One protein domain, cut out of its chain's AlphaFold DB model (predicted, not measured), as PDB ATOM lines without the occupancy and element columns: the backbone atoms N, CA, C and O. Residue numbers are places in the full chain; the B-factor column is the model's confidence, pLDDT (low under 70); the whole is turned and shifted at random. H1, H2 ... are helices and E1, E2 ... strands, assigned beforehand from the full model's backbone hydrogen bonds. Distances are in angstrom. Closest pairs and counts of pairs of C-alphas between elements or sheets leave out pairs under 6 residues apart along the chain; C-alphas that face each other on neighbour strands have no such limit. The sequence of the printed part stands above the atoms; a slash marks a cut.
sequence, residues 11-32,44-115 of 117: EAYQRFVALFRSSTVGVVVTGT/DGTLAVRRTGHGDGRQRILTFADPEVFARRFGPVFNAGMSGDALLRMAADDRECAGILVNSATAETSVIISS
ATOM      1  N   GLU A  11     191.501 212.455 274.735       84.88
ATOM      2  CA  GLU A  11     190.151 211.912 274.852       84.88
ATOM      3  C   GLU A  11     189.876 211.438 276.284       84.88
ATOM      4  O   GLU A  11     188.809 211.697 276.844       84.88
ATOM      5  N   ALA A  12     190.850 210.784 276.925       85.62
ATOM      6  CA  ALA A  12     190.757 210.430 278.342       85.62
ATOM      7  C   ALA A  12     190.638 211.678 279.229       85.62
ATOM      8  O   ALA A  12     189.803 211.712 280.135       85.62
ATOM      9  N   TYR A  13     191.411 212.727 278.938       85.81
ATOM     10  CA  TYR A  13     191.319 213.991 279.669       85.81
ATOM     11  C   TYR A  13     189.959 214.677 279.473       85.81
ATOM     12  O   TYR A  13     189.342 215.105 280.446       85.81
ATOM     13  N   GLN A  14     189.435 214.735 278.246       89.44
ATOM     14  CA  GLN A  14     188.104 215.294 277.985       89.44
ATOM     15  C   GLN A  14     186.999 214.506 278.694       89.44
ATOM     16  O   GLN A  14     186.113 215.111 279.299       89.44
ATOM     17  N   ARG A  15     187.075 213.169 278.686       90.31
ATOM     18  CA  ARG A  15     186.152 212.308 279.442       90.31
ATOM     19  C   ARG A  15     186.240 212.567 280.941       90.31
ATOM     20  O   ARG A  15     185.207 212.675 281.595       90.31
ATOM     21  N   PHE A  16     187.449 212.728 281.474       91.19
ATOM     22  CA  PHE A  16     187.654 213.095 282.871       91.19
ATOM     23  C   PHE A  16     187.020 214.451 283.205       91.19
ATOM     24  O   PHE A  16     186.278 214.540 284.178       91.19
ATOM     25  N   VAL A  17     187.246 215.490 282.394       92.12
ATOM     26  CA  VAL A  17     186.653 216.820 282.622       92.12
ATOM     27  C   VAL A  17     185.126 216.770 282.523       92.12
ATOM     28  O   VAL A  17     184.443 217.400 283.330       92.12
ATOM     29  N   ALA A  18     184.577 216.003 281.577       92.31
ATOM     30  CA  ALA A  18     183.135 215.805 281.448       92.31
ATOM     31  C   ALA A  18     182.544 215.109 282.683       92.31
ATOM     32  O   ALA A  18     181.545 215.577 283.231       92.31
ATOM     33  N   LEU A  19     183.199 214.046 283.164       92.75
ATOM     34  CA  LEU A  19     182.800 213.348 284.383       92.75
ATOM     35  C   LEU A  19     182.880 214.284 285.592       92.75
ATOM     36  O   LEU A  19     181.895 214.439 286.308       92.75
ATOM     37  N   PHE A  20     184.013 214.970 285.768       93.81
ATOM     38  CA  PHE A  20     184.222 215.934 286.845       93.81
ATOM     39  C   PHE A  20     183.113 216.986 286.873       93.81
ATOM     40  O   PHE A  20     182.536 217.226 287.929       93.81
ATOM     41  N   ARG A  21     182.760 217.563 285.716       94.00
ATOM     42  CA  ARG A  21     181.697 218.572 285.598       94.00
ATOM     43  C   ARG A  21     180.358 218.079 286.155       94.00
ATOM     44  O   ARG A  21     179.653 218.855 286.794       94.00
ATOM     45  N   SER A  22     180.028 216.808 285.927       93.00
ATOM     46  CA  SER A  22     178.794 216.180 286.420       93.00
ATOM     47  C   SER A  22     178.868 215.668 287.864       93.00
ATOM     48  O   SER A  22     177.833 215.368 288.456       93.00
ATOM     49  N   SER A  23     180.065 215.574 288.443       92.75
ATOM     50  CA  SER A  23     180.276 215.019 289.780       92.75
ATOM     51  C   SER A  23     180.125 216.068 290.880       92.75
ATOM     52  O   SER A  23     180.435 217.246 290.702       92.75
ATOM     53  N   THR A  24     179.702 215.614 292.061       93.50
ATOM     54  CA  THR A  24     179.845 216.378 293.307       93.50
ATOM     55  C   THR A  24     181.144 215.970 293.984       93.50
ATOM     56  O   THR A  24     181.359 214.788 294.245       93.50
ATOM     57  N   VAL A  25     182.004 216.943 294.271       93.50
ATOM     58  CA  VAL A  25     183.306 216.730 294.912       93.50
ATOM     59  C   VAL A  25     183.369 217.452 296.250       93.50
ATOM     60  O   VAL A  25     182.668 218.438 296.485       93.50
ATOM     61  N   GLY A  26     184.219 216.953 297.142       92.19
ATOM     62  CA  GLY A  26     184.470 217.570 298.434       92.19
ATOM     63  C   GLY A  26     185.331 218.811 298.260       92.19
ATOM     64  O   GLY A  26     186.317 218.794 297.518       92.19
ATOM     65  N   VAL A  27     184.981 219.879 298.964       91.00
ATOM     66  CA  VAL A  27     185.718 221.144 298.965       91.00
ATOM     67  C   VAL A  27     185.800 221.732 300.367       91.00
ATOM     68  O   VAL A  27     185.029 221.385 301.264       91.00
ATOM     69  N   VAL A  28     186.755 222.639 300.559       87.62
ATOM     70  CA  VAL A  28     186.842 223.427 301.790       87.62
ATOM     71  C   VAL A  28     186.345 224.821 301.490       87.62
ATOM     72  O   VAL A  28     187.024 225.584 300.810       87.62
ATOM     73  N   VAL A  29     185.162 225.130 301.989       84.38
ATOM     74  CA  VAL A  29     184.553 226.446 301.887       84.38
ATOM     75  C   VAL A  29     184.930 227.273 303.109       84.38
ATOM     76  O   VAL A  29     184.930 226.780 304.239       84.38
ATOM     77  N   THR A  30     185.250 228.535 302.876       78.44
ATOM     78  CA  THR A  30     185.504 229.567 303.880       78.44
ATOM     79  C   THR A  30     184.567 230.743 303.623       78.44
ATOM     80  O   THR A  30     184.277 231.041 302.469       78.44
ATOM     81  N   GLY A  31     184.109 231.406 304.685       66.31
ATOM     82  CA  GLY A  31     183.073 232.443 304.628       66.31
ATOM     83  C   GLY A  31     181.846 232.032 305.441       66.31
ATOM     84  O   GLY A  31     181.543 230.845 305.552       66.31
ATOM     85  N   THR A  32     181.179 232.992 306.077       50.91
ATOM     86  CA  THR A  32     179.982 232.760 306.898       50.91
ATOM     87  C   THR A  32     178.736 232.724 306.014       50.91
ATOM     88  O   THR A  32     178.349 233.772 305.509       50.91
ATOM     89  N   ASP A  44     176.579 235.627 300.650       47.38
ATOM     90  CA  ASP A  44     176.734 237.076 300.869       47.38
ATOM     91  C   ASP A  44     177.877 237.701 300.038       47.38
ATOM     92  O   ASP A  44     178.295 238.829 300.288       47.38
ATOM     93  N   GLY A  45     178.407 236.964 299.056       52.22
ATOM     94  CA  GLY A  45     179.579 237.353 298.278       52.22
ATOM     95  C   GLY A  45     180.921 236.950 298.900       52.22
ATOM     96  O   GLY A  45     181.947 237.135 298.251       52.22
ATOM     97  N   THR A  46     180.946 236.346 300.095       58.03
ATOM     98  CA  THR A  46     182.191 235.954 300.794       58.03
ATOM     99  C   THR A  46     182.455 234.444 300.795       58.03
ATOM    100  O   THR A  46     183.355 233.968 301.489       58.03
ATOM    101  N   LEU A  47     181.682 233.662 300.033       66.00
ATOM    102  CA  LEU A  47     181.875 232.215 299.920       66.00
ATOM    103  C   LEU A  47     183.100 231.921 299.040       66.00
ATOM    104  O   LEU A  47     183.030 231.970 297.813       66.00
ATOM    105  N   ALA A  48     184.225 231.596 299.668       72.19
ATOM    106  CA  ALA A  48     185.465 231.245 298.986       72.19
ATOM    107  C   ALA A  48     185.767 229.750 299.130       72.19
ATOM    108  O   ALA A  48     185.505 229.148 300.168       72.19
ATOM    109  N   VAL A  49     186.365 229.147 298.102       82.12
ATOM    110  CA  VAL A  49     186.898 227.780 298.183       82.12
ATOM    111  C   VAL A  49     188.404 227.843 298.408       82.12
ATOM    112  O   VAL A  49     189.112 228.598 297.734       82.12
ATOM    113  N   ARG A  50     188.905 227.036 299.348       85.06
ATOM    114  CA  ARG A  50     190.327 226.961 299.694       85.06
ATOM    115  C   ARG A  50     191.170 226.664 298.459       85.06
ATOM    116  O   ARG A  50     190.898 225.729 297.702       85.06
ATOM    117  N   ARG A  51     192.253 227.428 298.326       85.00
ATOM    118  CA  ARG A  51     193.274 227.245 297.297       85.00
ATOM    119  C   ARG A  51     194.530 226.630 297.879       85.00
ATOM    120  O   ARG A  51     194.786 226.718 299.080       85.00
ATOM    121  N   THR A  52     195.301 225.987 297.020       82.38
ATOM    122  CA  THR A  52     196.625 225.490 297.369       82.38
ATOM    123  C   THR A  52     197.575 225.615 296.184       82.38
ATOM    124  O   THR A  52     197.151 225.544 295.027       82.38
ATOM    125  N   GLY A  53     198.860 225.805 296.479       76.50
ATOM    126  CA  GLY A  53     199.928 225.713 295.490       76.50
ATOM    127  C   GLY A  53     200.304 224.251 295.259       76.50
ATOM    128  O   GLY A  53     200.417 223.486 296.215       76.50
ATOM    129  N   HIS A  54     200.514 223.854 294.003       74.75
ATOM    130  CA  HIS A  54     200.862 222.472 293.660       74.75
ATOM    131  C   HIS A  54     202.092 222.399 292.757       74.75
ATOM    132  O   HIS A  54     201.960 222.564 291.551       74.75
ATOM    133  N   GLY A  55     203.268 222.120 293.331       73.31
ATOM    134  CA  GLY A  55     204.531 221.857 292.618       73.31
ATOM    135  C   GLY A  55     205.138 223.055 291.870       73.31
ATOM    136  O   GLY A  55     206.331 223.306 291.985       73.31
ATOM    137  N   ASP A  56     204.316 223.821 291.158       78.44
ATOM    138  CA  ASP A  56     204.660 224.958 290.302       78.44
ATOM    139  C   ASP A  56     204.360 226.326 290.942       78.44
ATOM    140  O   ASP A  56     204.463 227.363 290.291       78.44
ATOM    141  N   GLY A  57     203.942 226.334 292.211       80.25
ATOM    142  CA  GLY A  57     203.606 227.545 292.962       80.25
ATOM    143  C   GLY A  57     202.299 228.232 292.548       80.25
ATOM    144  O   GLY A  57     201.898 229.194 293.205       80.25
ATOM    145  N   ARG A  58     201.595 227.751 291.514       85.38
ATOM    146  CA  ARG A  58     200.341 228.358 291.050       85.38
ATOM    147  C   ARG A  58     199.159 227.913 291.907       85.38
ATOM    148  O   ARG A  58     199.000 226.724 292.199       85.38
ATOM    149  N   GLN A  59     198.316 228.874 292.279       88.25
ATOM    150  CA  GLN A  59     197.147 228.637 293.124       88.25
ATOM    151  C   GLN A  59     196.037 227.936 292.347       88.25
ATOM    152  O   GLN A  59     195.642 228.374 291.266       88.25
ATOM    153  N   ARG A  60     195.513 226.856 292.921       89.69
ATOM    154  CA  ARG A  60     194.399 226.084 292.361       89.69
ATOM    155  C   ARG A  60     193.366 225.787 293.425       89.69
ATOM    156  O   ARG A  60     193.715 225.638 294.596       89.69
ATOM    157  N   ILE A  61     192.110 225.663 293.016       92.00
ATOM    158  CA  ILE A  61     191.032 225.223 293.902       92.00
ATOM    159  C   ILE A  61     191.321 223.788 294.351       92.00
ATOM    160  O   ILE A  61     191.516 222.903 293.516       92.00
ATOM    161  N   LEU A  62     191.362 223.556 295.662       91.94
ATOM    162  CA  LEU A  62     191.596 222.229 296.225       91.94
ATOM    163  C   LEU A  62     190.288 221.435 296.283       91.94
ATOM    164  O   LEU A  62     189.341 221.850 296.951       91.94
ATOM    165  N   THR A  63     190.269 220.268 295.643       93.44
ATOM    166  CA  THR A  63     189.086 219.398 295.592       93.44
ATOM    167  C   THR A  63     189.423 217.943 295.920       93.44
ATOM    168  O   THR A  63     190.565 217.494 295.754       93.44
ATOM    169  N   PHE A  64     188.406 217.216 296.384       93.44
ATOM    170  CA  PHE A  64     188.464 215.816 296.796       93.44
ATOM    171  C   PHE A  64     187.421 215.010 296.009       93.44
ATOM    172  O   PHE A  64     186.223 215.123 296.267       93.44
ATOM    173  N   ALA A  65     187.870 214.217 295.035       92.88
ATOM    174  CA  ALA A  65     187.005 213.506 294.088       92.88
ATOM    175  C   ALA A  65     186.162 212.394 294.729       92.88
ATOM    176  O   ALA A  65     185.075 212.101 294.244       92.88
ATOM    177  N   ASP A  66     186.646 211.810 295.828       90.50
ATOM    178  CA  ASP A  66     186.015 210.688 296.528       90.50
ATOM    179  C   ASP A  66     185.699 211.065 297.993       90.50
ATOM    180  O   ASP A  66     186.389 210.599 298.908       90.50
ATOM    181  N   PRO A  67     184.703 211.933 298.267       87.62
ATOM    182  CA  PRO A  67     184.483 212.500 299.602       87.62
ATOM    183  C   PRO A  67     184.308 211.431 300.684       87.62
ATOM    184  O   PRO A  67     184.878 211.529 301.767       87.62
ATOM    185  N   GLU A  68     183.577 210.361 300.372       88.00
ATOM    186  CA  GLU A  68     183.345 209.253 301.300       88.00
ATOM    187  C   GLU A  68     184.632 208.496 301.645       88.00
ATOM    188  O   GLU A  68     184.855 208.127 302.800       88.00
ATOM    189  N   VAL A  69     185.508 208.284 300.660       89.81
ATOM    190  CA  VAL A  69     186.788 207.592 300.860       89.81
ATOM    191  C   VAL A  69     187.743 208.480 301.649       89.81
ATOM    192  O   VAL A  69     188.401 207.998 302.573       89.81
ATOM    193  N   PHE A  70     187.769 209.784 301.355       88.50
ATOM    194  CA  PHE A  70     188.534 210.755 302.135       88.50
ATOM    195  C   PHE A  70     188.076 210.805 303.594       88.50
ATOM    196  O   PHE A  70     188.918 210.715 304.486       88.50
ATOM    197  N   ALA A  71     186.765 210.867 303.843       87.44
ATOM    198  CA  ALA A  71     186.216 210.884 305.196       87.44
ATOM    199  C   ALA A  71     186.600 209.624 305.989       87.44
ATOM    200  O   ALA A  71     186.982 209.720 307.154       87.44
ATOM    201  N   ARG A  72     186.561 208.449 305.345       88.44
ATOM    202  CA  ARG A  72     186.947 207.172 305.969       88.44
ATOM    203  C   ARG A  72     188.444 207.065 306.255       88.44
ATOM    204  O   ARG A  72     188.812 206.521 307.290       88.44
ATOM    205  N   ARG A  73     189.305 207.527 305.339       86.81
ATOM    206  CA  ARG A  73     190.767 207.353 305.445       86.81
ATOM    207  C   ARG A  73     191.460 208.454 306.248       86.81
ATOM    208  O   ARG A  73     192.417 208.167 306.957       86.81
ATOM    209  N   PHE A  74     191.003 209.697 306.117       81.88
ATOM    210  CA  PHE A  74     191.713 210.882 306.610       81.88
ATOM    211  C   PHE A  74     190.871 211.757 307.549       81.88
ATOM    212  O   PHE A  74     191.376 212.747 308.075       81.88
ATOM    213  N   GLY A  75     189.599 211.412 307.778       81.00
ATOM    214  CA  GLY A  75     188.684 212.226 308.576       81.00
ATOM    215  C   GLY A  75     188.160 213.463 307.822       81.00
ATOM    216  O   GLY A  75     188.171 213.491 306.588       81.00
ATOM    217  N   PRO A  76     187.655 214.491 308.534       78.31
ATOM    218  CA  PRO A  76     186.955 215.632 307.937       78.31
ATOM    219  C   PRO A  76     187.924 216.644 307.298       78.31
ATOM    220  O   PRO A  76     188.180 217.723 307.828       78.31
ATOM    221  N   VAL A  77     188.478 216.297 306.135       83.69
ATOM    222  CA  VAL A  77     189.406 217.154 305.364       83.69
ATOM    223  C   VAL A  77     188.702 218.164 304.442       83.69
ATOM    224  O   VAL A  77     189.359 219.033 303.860       83.69
ATOM    225  N   PHE A  78     187.376 218.061 304.331       86.69
ATOM    226  CA  PHE A  78     186.473 218.956 303.608       86.69
ATOM    227  C   PHE A  78     185.225 219.259 304.446       86.69
ATOM    228  O   PHE A  78     184.923 218.523 305.383       86.69
ATOM    229  N   ASN A  79     184.512 220.341 304.123       85.19
ATOM    230  CA  ASN A  79     183.324 220.775 304.876       85.19
ATOM    231  C   ASN A  79     182.077 221.006 304.007       85.19
ATOM    232  O   ASN A  79     181.010 221.265 304.554       85.19
ATOM    233  N   ALA A  80     182.189 220.892 302.681       87.56
ATOM    234  CA  ALA A  80     181.057 220.989 301.770       87.56
ATOM    235  C   ALA A  80     181.241 220.086 300.543       87.56
ATOM    236  O   ALA A  80     182.363 219.723 300.182       87.56
ATOM    237  N   GLY A  81     180.124 219.753 299.898       89.62
ATOM    238  CA  GLY A  81     180.090 219.192 298.550       89.62
ATOM    239  C   GLY A  81     179.738 220.282 297.542       89.62
ATOM    240  O   GLY A  81     178.855 221.098 297.806       89.62
ATOM    241  N   MET A  82     180.415 220.308 296.396       91.19
ATOM    242  CA  MET A  82     180.128 221.252 295.314       91.19
ATOM    243  C   MET A  82     180.191 220.549 293.960       91.19
ATOM    244  O   MET A  82     180.973 219.613 293.780       91.19
ATOM    245  N   SER A  83     179.363 220.983 293.007       93.50
ATOM    246  CA  SER A  83     179.413 220.442 291.649       93.50
ATOM    247  C   SER A  83     180.707 220.857 290.954       93.50
ATOM    248  O   SER A  83     181.176 221.992 291.098       93.50
ATOM    249  N   GLY A  84     181.276 219.952 290.158       91.50
ATOM    250  CA  GLY A  84     182.445 220.274 289.349       91.50
ATOM    251  C   GLY A  84     182.180 221.415 288.368       91.50
ATOM    252  O   GLY A  84     183.059 222.244 288.161       91.50
ATOM    253  N   ASP A  85     180.965 221.525 287.817       93.31
ATOM    254  CA  ASP A  85     180.576 222.655 286.960       93.31
ATOM    255  C   ASP A  85     180.698 224.014 287.664       93.31
ATOM    256  O   ASP A  85     181.275 224.943 287.100       93.31
ATOM    257  N   ALA A  86     180.222 224.125 288.909       90.44
ATOM    258  CA  ALA A  86     180.351 225.360 289.678       90.44
ATOM    259  C   ALA A  86     181.826 225.710 289.917       90.44
ATOM    260  O   ALA A  86     182.233 226.847 289.697       90.44
ATOM    261  N   LEU A  87     182.648 224.719 290.274       91.06
ATOM    262  CA  LEU A  87     184.081 224.916 290.506       91.06
ATOM    263  C   LEU A  87     184.833 225.327 289.234       91.06
ATOM    264  O   LEU A  87     185.736 226.159 289.302       91.06
ATOM    265  N   LEU A  88     184.454 224.777 288.077       92.56
ATOM    266  CA  LEU A  88     185.017 225.172 286.783       92.56
ATOM    267  C   LEU A  88     184.700 226.632 286.460       92.56
ATOM    268  O   LEU A  88     185.592 227.348 286.011       92.56
ATOM    269  N   ARG A  89     183.468 227.088 286.721       90.44
ATOM    270  CA  ARG A  89     183.090 228.500 286.541       90.44
ATOM    271  C   ARG A  89     183.864 229.406 287.490       90.44
ATOM    272  O   ARG A  89     184.499 230.343 287.032       90.44
ATOM    273  N   MET A  90     183.933 229.049 288.775       89.06
ATOM    274  CA  MET A  90     184.718 229.801 289.761       89.06
ATOM    275  C   MET A  90     186.194 229.934 289.363       89.06
ATOM    276  O   MET A  90     186.785 230.994 289.541       89.06
ATOM    277  N   ALA A  91     186.799 228.869 288.827       89.44
ATOM    278  CA  ALA A  91     188.185 228.902 288.362       89.44
ATOM    279  C   ALA A  91     188.375 229.725 287.075       89.44
ATOM    280  O   ALA A  91     189.456 230.267 286.865       89.44
ATOM    281  N   ALA A  92     187.359 229.795 286.211       89.75
ATOM    282  CA  ALA A  92     187.386 230.599 284.989       89.75
ATOM    283  C   ALA A  92     187.167 232.095 285.271       89.75
ATOM    284  O   ALA A  92     187.790 232.934 284.626       89.75
ATOM    285  N   ASP A  93     186.329 232.425 286.254       87.44
ATOM    286  CA  ASP A  93     186.017 233.810 286.621       87.44
ATOM    287  C   ASP A  93     187.161 234.489 287.402       87.44
ATOM    288  O   ASP A  93     187.252 235.718 287.443       87.44
ATOM    289  N   ASP A  94     188.067 233.708 288.000       84.94
ATOM    290  CA  ASP A  94     189.195 234.208 288.786       84.94
ATOM    291  C   ASP A  94     190.533 234.122 288.029       84.94
ATOM    292  O   ASP A  94     191.105 233.047 287.839       84.94
ATOM    293  N   ARG A  95     191.086 235.289 287.670       84.44
ATOM    294  CA  ARG A  95     192.362 235.417 286.941       84.44
ATOM    295  C   ARG A  95     193.598 234.979 287.727       84.44
ATOM    296  O   ARG A  95     194.618 234.655 287.123       84.44
ATOM    297  N   GLU A  96     193.537 234.978 289.052       85.31
ATOM    298  CA  GLU A  96     194.618 234.501 289.920       85.31
ATOM    299  C   GLU A  96     194.533 232.986 290.160       85.31
ATOM    300  O   GLU A  96     195.467 232.370 290.686       85.31
ATOM    301  N   CYS A  97     193.425 232.355 289.757       87.00
ATOM    302  CA  CYS A  97     193.248 230.917 289.809       87.00
ATOM    303  C   CYS A  97     193.800 230.252 288.543       87.00
ATOM    304  O   CYS A  97     193.313 230.468 287.434       87.00
ATOM    305  N   ALA A  98     194.786 229.371 288.711       89.56
ATOM    306  CA  ALA A  98     195.368 228.582 287.624       89.56
ATOM    307  C   ALA A  98     194.593 227.283 287.324       89.56
ATOM    308  O   ALA A  98     195.076 226.436 286.567       89.56
ATOM    309  N   GLY A  99     193.426 227.095 287.949       92.19
ATOM    310  CA  GLY A  99     192.548 225.952 287.727       92.19
ATOM    311  C   GLY A  99     192.206 225.176 288.997       92.19
ATOM    312  O   GLY A  99     192.167 225.715 290.103       92.19
ATOM    313  N   ILE A 100     191.961 223.878 288.839       93.56
ATOM    314  CA  ILE A 100     191.480 222.979 289.891       93.56
ATOM    315  C   ILE A 100     192.496 221.860 290.109       93.56
ATOM    316  O   ILE A 100     192.965 221.239 289.155       93.56
ATOM    317  N   LEU A 101     192.819 221.589 291.372       93.62
ATOM    318  CA  LEU A 101     193.566 220.412 291.797       93.62
ATOM    319  C   LEU A 101     192.581 219.360 292.314       93.62
ATOM    320  O   LEU A 101     191.949 219.545 293.360       93.62
ATOM    321  N   VAL A 102     192.465 218.256 291.584       93.44
ATOM    322  CA  VAL A 102     191.556 217.146 291.876       93.44
ATOM    323  C   VAL A 102     192.328 216.011 292.522       93.44
ATOM    324  O   VAL A 102     193.116 215.349 291.856       93.44
ATOM    325  N   ASN A 103     192.108 215.779 293.817       92.12
ATOM    326  CA  ASN A 103     192.744 214.683 294.549       92.12
ATOM    327  C   ASN A 103     191.783 213.506 294.659       92.12
ATOM    328  O   ASN A 103     190.646 213.677 295.102       92.12
ATOM    329  N   SER A 104     192.254 212.315 294.305       90.81
ATOM    330  CA  SER A 104     191.529 211.064 294.500       90.81
ATOM    331  C   SER A 104     192.200 210.245 295.593       90.81
ATOM    332  O   SER A 104     193.386 209.929 295.506       90.81
ATOM    333  N   ALA A 105     191.430 209.885 296.619       88.81
ATOM    334  CA  ALA A 105     191.881 208.948 297.646       88.81
ATOM    335  C   ALA A 105     191.772 207.500 297.158       88.81
ATOM    336  O   ALA A 105     192.525 206.650 297.625       88.81
ATOM    337  N   THR A 106     190.849 207.223 296.233       87.88
ATOM    338  CA  THR A 106     190.657 205.895 295.641       87.88
ATOM    339  C   THR A 106     191.834 205.513 294.748       87.88
ATOM    340  O   THR A 106     192.361 204.411 294.868       87.88
ATOM    341  N   ALA A 107     192.257 206.429 293.874       86.06
ATOM    342  CA  ALA A 107     193.356 206.212 292.934       86.06
ATOM    343  C   ALA A 107     194.715 206.727 293.447       86.06
ATOM    344  O   ALA A 107     195.708 206.605 292.737       86.06
ATOM    345  N   GLU A 108     194.754 207.322 294.645       86.69
ATOM    346  CA  GLU A 108     195.960 207.881 295.285       86.69
ATOM    347  C   GLU A 108     196.762 208.810 294.360       86.69
ATOM    348  O   GLU A 108     197.991 208.803 294.319       86.69
ATOM    349  N   THR A 109     196.035 209.628 293.599       86.81
ATOM    350  CA  THR A 109     196.593 210.495 292.559       86.81
ATOM    351  C   THR A 109     195.975 211.885 292.601       86.81
ATOM    352  O   THR A 109     194.904 212.101 293.181       86.81
ATOM    353  N   SER A 110     196.646 212.826 291.945       88.44
ATOM    354  CA  SER A 110     196.176 214.191 291.755       88.44
ATOM    355  C   SER A 110     196.170 214.531 290.266       88.44
ATOM    356  O   SER A 110     197.159 214.313 289.567       88.44
ATOM    357  N   VAL A 111     195.066 215.102 289.789       90.69
ATOM    358  CA  VAL A 111     194.901 215.575 288.407       90.69
ATOM    359  C   VAL A 111     194.647 217.077 288.420       90.69
ATOM    360  O   VAL A 111     193.901 217.584 289.258       90.69
ATOM    361  N   ILE A 112     195.266 217.801 287.491       92.25
ATOM    362  CA  ILE A 112     195.054 219.240 287.319       92.25
ATOM    363  C   ILE A 112     194.086 219.473 286.162       92.25
ATOM    364  O   ILE A 112     194.301 218.963 285.064       92.25
ATOM    365  N   ILE A 113     193.068 220.298 286.405       91.56
ATOM    366  CA  ILE A 113     192.271 220.927 285.351       91.56
ATOM    367  C   ILE A 113     192.711 222.382 285.261       91.56
ATOM    368  O   ILE A 113     192.405 223.170 286.152       91.56
ATOM    369  N   SER A 114     193.454 222.737 284.219       89.31
ATOM    370  CA  SER A 114     193.923 224.113 284.021       89.31
ATOM    371  C   SER A 114     192.768 225.042 283.635       89.31
ATOM    372  O   SER A 114     191.926 224.666 282.817       89.31
ATOM    373  N   SER A 115     192.753 226.260 284.178       82.81
ATOM    374  CA  SER A 115     191.948 227.356 283.627       82.81
ATOM    375  C   SER A 115     192.617 227.902 282.362       82.81
ATOM    376  O   SER A 115     193.843 227.873 282.227       82.81
TER     377      SER A 115
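AT A GLANCE: This is residues 11 to 32 and 44 to 115 of the 117 residues of a protein of Actinoplanes sp. (strain ATCC 31044 / CBS 674.73 / SE50/110) (UniProt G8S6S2). Look for one strongly twisted, branched sheet of six strands with E3 and E5 in its middle; H3 covers one face along E5, and the short H2 packs on the opposite face. H1 only grazes the sheet, its last residues making a corner with H3, while residues 29 to 30 and 48 to 49 pair antiparallel beyond the named strands, near the cut. You have 94 printed residues with three named helices and six named strands, in the order H1 E1 E2 E3 H2 E4 H3 E5 E6, of the mixed class, helices and strands. E3 and E5 are parallel and the other neighbour pairs antiparallel. The whole is compact and rounded, with a radius of gyration of the C-alphas of 12.7 A and spans of 36 by 31 by 27 A.

IN THESE COORDINATES: Find C-alpha 11 at (190.151, 211.912, 274.852); from there H1, residues 11 to 22, runs 16.8 A. E1 is residues 24 to 27, and past the cut come E2, residues 51 to 53, and E3, residues 59 to 64, 15.9 A long. H2 is residues 67 to 74 and E4 residues 80 to 83. H3, residues 84 to 93, begins at C-alpha 84 (182.445, 220.274, 289.349) and runs 14.3 A. E5, residues 99 to 104, is 16.4 A long; E6, residues 109 to 114, is 16.3 A and ends at C-alpha 114 (193.923, 224.113, 284.021).

HOW THE PARTS SIT: Start at E3, which has E1 and E2 on one side and E5 on the other side. N 63 and O 101 of E3 and E5 are 2.9 A apart. In the hairpin of E2 and E3, N 52 and O 60 are 2.9 A apart; between E1 and E3, N 26 and O 64 are 2.9 A apart. The edge strand E4 is the antiparallel neighbour of E1, with N 25 and O 82 at 2.9 A, and E6 forms a hairpin with E5, with N 102 and O 111 at 2.8 A. H3 lies over E5 at a height over the sheet of 8.4 A, along the strands; the closest C-alphas, of Ala 91 and Gly 99, are 5.3 A apart. H2, on the opposite face at 9.3 A, lies over E3 and only just not over E1, on which 2 of its 8 C-alphas fall. H1 touches H3 with residues 20 to 22 alone, about perpendicular at 81 degrees, the C-alphas of Arg 21 and Gly 84 being closest at 4.2 A. In H1, H2 and H3 every O i to N i+4 pair is within hydrogen-bond range.

THE WHOLE: The two C-alphas farthest apart, of Glu 11 and Thr 32, are 39.6 A apart. Residues 33 to 43 are not printed, and C-alphas 32 and 44 stand 8.1 A apart across this cut. The links printed whole are tight. The mean pLDDT of the printed part is 86.0; look for values under 70 at residues 31 to 32 and 44 to 47.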